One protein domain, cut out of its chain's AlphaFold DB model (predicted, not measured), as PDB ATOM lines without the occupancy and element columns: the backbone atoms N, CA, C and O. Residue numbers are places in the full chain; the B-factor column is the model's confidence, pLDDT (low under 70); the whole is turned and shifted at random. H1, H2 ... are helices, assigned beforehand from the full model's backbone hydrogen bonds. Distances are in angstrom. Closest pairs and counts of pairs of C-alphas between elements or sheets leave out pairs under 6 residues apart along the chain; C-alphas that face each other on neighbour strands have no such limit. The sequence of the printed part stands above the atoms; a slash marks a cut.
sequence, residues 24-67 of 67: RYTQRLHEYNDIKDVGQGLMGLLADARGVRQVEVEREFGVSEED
ATOM      1  N   ARG A  24     214.390 170.942 232.094       92.12
ATOM      2  CA  ARG A  24     215.302 172.087 232.101       92.12
ATOM      3  C   ARG A  24     214.554 173.416 232.028       92.12
ATOM      4  O   ARG A  24     214.922 174.351 232.732       92.12
ATOM      5  N   TYR A  25     213.522 173.514 231.191       91.31
ATOM      6  CA  TYR A  25     212.701 174.722 231.106       91.31
ATOM      7  C   TYR A  25     212.001 175.021 232.438       91.31
ATOM      8  O   TYR A  25     212.085 176.138 232.938       91.31
ATOM      9  N   THR A  26     211.383 174.005 233.046       93.31
ATOM     10  CA  THR A  26     210.720 174.120 234.354       93.31
ATOM     11  C   THR A  26     211.698 174.588 235.426       93.31
ATOM     12  O   THR A  26     211.409 175.534 236.152       93.31
ATOM     13  N   GLN A  27     212.888 173.987 235.479       95.75
ATOM     14  CA  GLN A  27     213.925 174.391 236.421       95.75
ATOM     15  C   GLN A  27     214.325 175.860 236.232       95.75
ATOM     16  O   GLN A  27     214.394 176.603 237.206       95.75
ATOM     17  N   ARG A  28     214.543 176.300 234.990       96.12
ATOM     18  CA  ARG A  28     214.919 177.692 234.704       96.12
ATOM     19  C   ARG A  28     213.831 178.685 235.076       96.12
ATOM     20  O   ARG A  28     214.151 179.768 235.551       96.12
ATOM     21  N   LEU A  29     212.567 178.315 234.888       96.25
ATOM     22  CA  LEU A  29     211.445 179.150 235.293       96.25
ATOM     23  C   LEU A  29     211.364 179.286 236.821       96.25
ATOM     24  O   LEU A  29     211.109 180.380 237.312       96.25
ATOM     25  N   HIS A  30     211.627 178.211 237.570       96.81
ATOM     26  CA  HIS A  30     211.719 178.285 239.031       96.81
ATOM     27  C   HIS A  30     212.888 179.158 239.489       96.81
ATOM     28  O   HIS A  30     212.678 180.077 240.268       96.81
ATOM     29  N   GLU A  31     214.087 178.941 238.941       96.94
ATOM     30  CA  GLU A  31     215.270 179.752 239.262       96.94
ATOM     31  C   GLU A  31     215.036 181.244 238.974       96.94
ATOM     32  O   GLU A  31     215.455 182.100 239.752       96.94
ATOM     33  N   TYR A  32     214.343 181.554 237.872       96.00
ATOM     34  CA  TYR A  32     213.942 182.914 237.525       96.00
ATOM     35  C   TYR A  32     212.958 183.514 238.534       96.00
ATOM     36  O   TYR A  32     213.183 184.616 239.035       96.00
ATOM     37  N   ASN A  33     211.878 182.796 238.842       94.94
ATOM     38  CA  ASN A  33     210.862 183.282 239.772       94.94
ATOM     39  C   ASN A  33     211.453 183.501 241.170       94.94
ATOM     40  O   ASN A  33     211.187 184.530 241.780       94.94
ATOM     41  N   ASP A  34     212.323 182.603 241.633       97.56
ATOM     42  CA  ASP A  34     212.956 182.710 242.949       97.56
ATOM     43  C   ASP A  34     213.777 184.006 243.083       97.56
ATOM     44  O   ASP A  34     213.651 184.729 244.074       97.56
ATOM     45  N   ILE A  35     214.605 184.346 242.084       96.06
ATOM     46  CA  ILE A  35     215.388 185.592 242.129       96.06
ATOM     47  C   ILE A  35     214.509 186.831 241.936       96.06
ATOM     48  O   ILE A  35     214.752 187.855 242.583       96.06
ATOM     49  N   LYS A  36     213.474 186.742 241.088       94.69
ATOM     50  CA  LYS A  36     212.506 187.822 240.880       94.69
ATOM     51  C   LYS A  36     211.785 188.160 242.183       94.69
ATOM     52  O   LYS A  36     211.749 189.331 242.551       94.69
ATOM     53  N   ASP A  37     211.304 187.161 242.915       96.38
ATOM     54  CA  ASP A  37     210.585 187.345 244.179       96.38
ATOM     55  C   ASP A  37     211.472 187.991 245.254       96.38
ATOM     56  O   ASP A  37     211.043 188.915 245.953       96.38
ATOM     57  N   VAL A  38     212.741 187.576 245.351       97.12
ATOM     58  CA  VAL A  38     213.718 188.223 246.243       97.12
ATOM     59  C   VAL A  38     213.936 189.684 245.846       97.12
ATOM     60  O   VAL A  38     213.907 190.566 246.708       97.12
ATOM     61  N   GLY A  39     214.137 189.961 244.554       95.44
ATOM     62  CA  GLY A  39     214.333 191.318 244.044       95.44
ATOM     63  C   GLY A  39     213.133 192.224 244.321       95.44
ATOM     64  O   GLY A  39     213.295 193.318 244.858       95.44
ATOM     65  N   GLN A  40     211.930 191.738 244.029       95.56
ATOM     66  CA  GLN A  40     210.661 192.417 244.288       95.56
ATOM     67  C   GLN A  40     210.475 192.726 245.782       95.56
ATOM     68  O   GLN A  40     210.163 193.861 246.146       95.56
ATOM     69  N   GLY A  41     210.774 191.770 246.668       96.81
ATOM     70  CA  GLY A  41     210.736 191.991 248.115       96.81
ATOM     71  C   GLY A  41     211.710 193.077 248.588       96.81
ATOM     72  O   GLY A  41     211.339 193.949 249.375       96.81
ATOM     73  N   LEU A  42     212.948 193.072 248.082       97.50
ATOM     74  CA  LEU A  42     213.946 194.098 248.408       97.50
ATOM     75  C   LEU A  42     213.540 195.487 247.899       97.50
ATOM     76  O   LEU A  42     213.728 196.476 248.609       97.50
ATOM     77  N   MET A  43     212.970 195.568 246.695       96.25
ATOM     78  CA  MET A  43     212.478 196.827 246.133       96.25
ATOM     79  C   MET A  43     211.294 197.381 246.927       96.25
ATOM     80  O   MET A  43     211.268 198.584 247.181       96.25
ATOM     81  N   GLY A  44     210.379 196.527 247.396       96.81
ATOM     82  CA  GLY A  44     209.299 196.922 248.305       96.81
ATOM     83  C   GLY A  44     209.829 197.525 249.611       96.81
ATOM     84  O   GLY A  44     209.468 198.644 249.969       96.81
ATOM     85  N   LEU A  45     210.780 196.850 250.267       98.19
ATOM     86  CA  LEU A  45     211.420 197.364 251.488       98.19
ATOM     87  C   LEU A  45     212.139 198.703 251.259       98.19
ATOM     88  O   LEU A  45     212.105 199.591 252.112       98.19
ATOM     89  N   LEU A  46     212.805 198.860 250.112       97.56
ATOM     90  CA  LEU A  46     213.492 200.099 249.754       97.56
ATOM     91  C   LEU A  46     212.505 201.241 249.481       97.56
ATOM     92  O   LEU A  46     212.762 202.376 249.888       97.56
ATOM     93  N   ALA A  47     211.393 200.951 248.808       97.88
ATOM     94  CA  ALA A  47     210.332 201.913 248.540       97.88
ATOM     95  C   ALA A  47     209.697 202.410 249.844       97.88
ATOM     96  O   ALA A  47     209.605 203.623 250.049       97.88
ATOM     97  N   ASP A  48     209.390 201.489 250.761       98.12
ATOM     98  CA  ASP A  48     208.881 201.798 252.099       98.12
ATOM     99  C   ASP A  48     209.856 202.689 252.878       98.12
ATOM    100  O   ASP A  48     209.464 203.719 253.429       98.12
ATOM    101  N   ALA A  49     211.150 202.348 252.875       98.06
ATOM    102  CA  ALA A  49     212.180 203.133 253.555       98.06
ATOM    103  C   ALA A  49     212.339 204.552 252.978       98.06
ATOM    104  O   ALA A  49     212.702 205.480 253.702       98.06
ATOM    105  N   ARG A  50     212.083 204.725 251.677       97.50
ATOM    106  CA  ARG A  50     212.165 206.014 250.973       97.50
ATOM    107  C   ARG A  50     210.848 206.798 250.987       97.50
ATOM    108  O   ARG A  50     210.862 207.978 250.642       97.50
ATOM    109  N   GLY A  51     209.732 206.179 251.370       97.50
ATOM    110  CA  GLY A  51     208.403 206.791 251.314       97.50
ATOM    111  C   GLY A  51     207.912 207.059 249.885       97.50
ATOM    112  O   GLY A  51     207.181 208.023 249.662       97.50
ATOM    113  N   VAL A  52     208.337 206.238 248.921       97.56
ATOM    114  CA  VAL A  52     207.934 206.324 247.504       97.56
ATOM    115  C   VAL A  52     207.180 205.065 247.091       97.56
ATOM    116  O   VAL A  52     207.146 204.083 247.832       97.56
ATOM    117  N   ARG A  53     206.571 205.053 245.903       96.19
ATOM    118  CA  ARG A  53     205.932 203.834 245.391       96.19
ATOM    119  C   ARG A  53     206.982 202.878 244.833       96.19
ATOM    120  O   ARG A  53     207.943 203.311 244.204       96.19
ATOM    121  N   GLN A  54     206.748 201.575 244.976       94.75
ATOM    122  CA  GLN A  54     207.654 200.539 244.471       94.75
ATOM    123  C   GLN A  54     207.969 200.687 242.973       94.75
ATOM    124  O   GLN A  54     209.133 200.624 242.597       94.75
ATOM    125  N   VAL A  55     206.974 201.033 242.149       94.06
ATOM    126  CA  VAL A  55     207.151 201.295 240.705       94.06
ATOM    127  C   VAL A  55     208.174 202.403 240.396       94.06
ATOM    128  O   VAL A  55     208.785 202.425 239.329       94.06
ATOM    129  N   GLU A  56     208.385 203.350 241.316       94.62
ATOM    130  CA  GLU A  56     209.381 204.415 241.148       94.62
ATOM    131  C   GLU A  56     210.801 203.886 241.379       94.62
ATOM    132  O   GLU A  56     211.722 204.283 240.668       94.62
ATOM    133  N   VAL A  57     210.958 202.951 242.322       95.81
ATOM    134  CA  VAL A  57     212.214 202.236 242.577       95.81
ATOM    135  C   VAL A  57     212.514 201.274 241.427       95.81
ATOM    136  O   VAL A  57     213.615 201.290 240.892       95.81
ATOM    137  N   GLU A  58     211.534 200.492 240.983       94.38
ATOM    138  CA  GLU A  58     211.684 199.566 239.850       94.38
ATOM    139  C   GLU A  58     212.176 200.285 238.594       94.38
ATOM    140  O   GLU A  58     213.164 199.876 237.983       94.38
ATOM    141  N   ARG A  59     211.578 201.438 238.275       93.69
ATOM    142  CA  ARG A  59     212.003 202.272 237.147       93.69
ATOM    143  C   ARG A  59     213.438 202.793 237.287       93.69
ATOM    144  O   ARG A  59     214.127 202.907 236.276       93.69
ATOM    145  N   GLU A  60     213.887 203.128 238.497       93.31
ATOM    146  CA  GLU A  60     215.274 203.550 238.766       93.31
ATOM    147  C   GLU A  60     216.269 202.420 238.472       93.31
ATOM    148  O   GLU A  60     217.331 202.665 237.898       93.31
ATOM    149  N   PHE A  61     215.902 201.183 238.811       92.00
ATOM    150  CA  PHE A  61     216.713 199.988 238.565       92.00
ATOM    151  C   PHE A  61     216.498 199.362 237.178       92.00
ATOM    152  O   PHE A  61     217.146 198.370 236.854       92.00
ATOM    153  N   GLY A  62     215.643 199.955 236.341       91.75
ATOM    154  CA  GLY A  62     215.373 199.487 234.982       91.75
ATOM    155  C   GLY A  62     214.512 198.224 234.907       91.75
ATOM    156  O   GLY A  62     214.582 197.524 233.904       91.75
ATOM    157  N   VAL A  63     213.726 197.936 235.948       90.06
ATOM    158  CA  VAL A  63     212.762 196.828 235.995       90.06
ATOM    159  C   VAL A  63     211.403 197.322 235.500       90.06
ATOM    160  O   VAL A  63     210.950 198.399 235.901       90.06
ATOM    161  N   SER A  64     210.755 196.549 234.629       85.50
ATOM    162  CA  SER A  64     209.386 196.797 234.170       85.50
ATOM    163  C   SER A  64     208.422 195.700 234.633       85.50
ATOM    164  O   SER A  64     208.847 194.626 235.041       85.50
ATOM    165  N   GLU A  65     207.109 195.954 234.559       72.62
ATOM    166  CA  GLU A  65     206.085 194.943 234.888       72.62
ATOM    167  C   GLU A  65     206.124 193.719 233.950       72.62
ATOM    168  O   GLU A  65     205.613 192.657 234.308       72.62
ATOM    169  N   GLU A  66     206.703 193.864 232.753       75.88
ATOM    170  CA  GLU A  66     206.811 192.792 231.754       75.88
ATOM    171  C   GLU A  66     207.997 191.846 232.011       75.88
ATOM    172  O   GLU A  66     208.044 190.766 231.417       75.88
ATOM    173  N   ASP A  67     208.914 192.228 232.907       66.94
ATOM    174  CA  ASP A  67     210.042 191.414 233.370       66.94
ATOM    175  C   ASP A  67     209.607 190.594 234.587       66.94
ATOM    176  O   ASP A  67     209.530 189.340 234.533       66.94
TER     177      ASP A  67
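AT A GLANCE: This is residues 24 to 67 of the 67 residues of the protein "DNA repair protein Swi5/Sae3, putative" of Penicillium digitatum (strain PHI26 / CECT 20796) (UniProt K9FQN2). One long helix, H1, makes the length of a rod, and near its last end the chain folds back so that a short helix, H2, packs crosswise on one side of it. The first part of H1, residues 24 to 35, sticks out free, and a tail, residues 62 to 67, follows H2. The printed part has 44 residues with two named helices, H1 then H2, and no named strand: all helix, loose, radius of gyration of the C-alphas 12.1 A, spans 40 by 17 by 11 A.

IN THESE COORDINATES: Find C-alpha 24 at (215.302, 172.087, 232.101); from there H1 runs 38.9 A through residues 24 to 50, to C-alpha 50 at (212.165, 206.014, 250.973). H2, residues 54 to 61, spans 10.8 A and ends at (216.713, 199.988, 238.565).

HOW THE PARTS SIT: Look at residues 43 to 48 of H1, which alone touch H2; the closest C-alphas, of Ala 47 and Gln 54, are 5.1 A apart. The helices are only just about perpendicular, at 72 degrees. In H1 and H2 every O i to N i+4 pair is within hydrogen-bond range.

THE WHOLE: The C-alphas farthest apart, of Arg 24 and Gly 51, are 40.3 A apart. The link from H1 to H2 is tight, and the printed part has no cut. Residue 67 is under pLDDT 70.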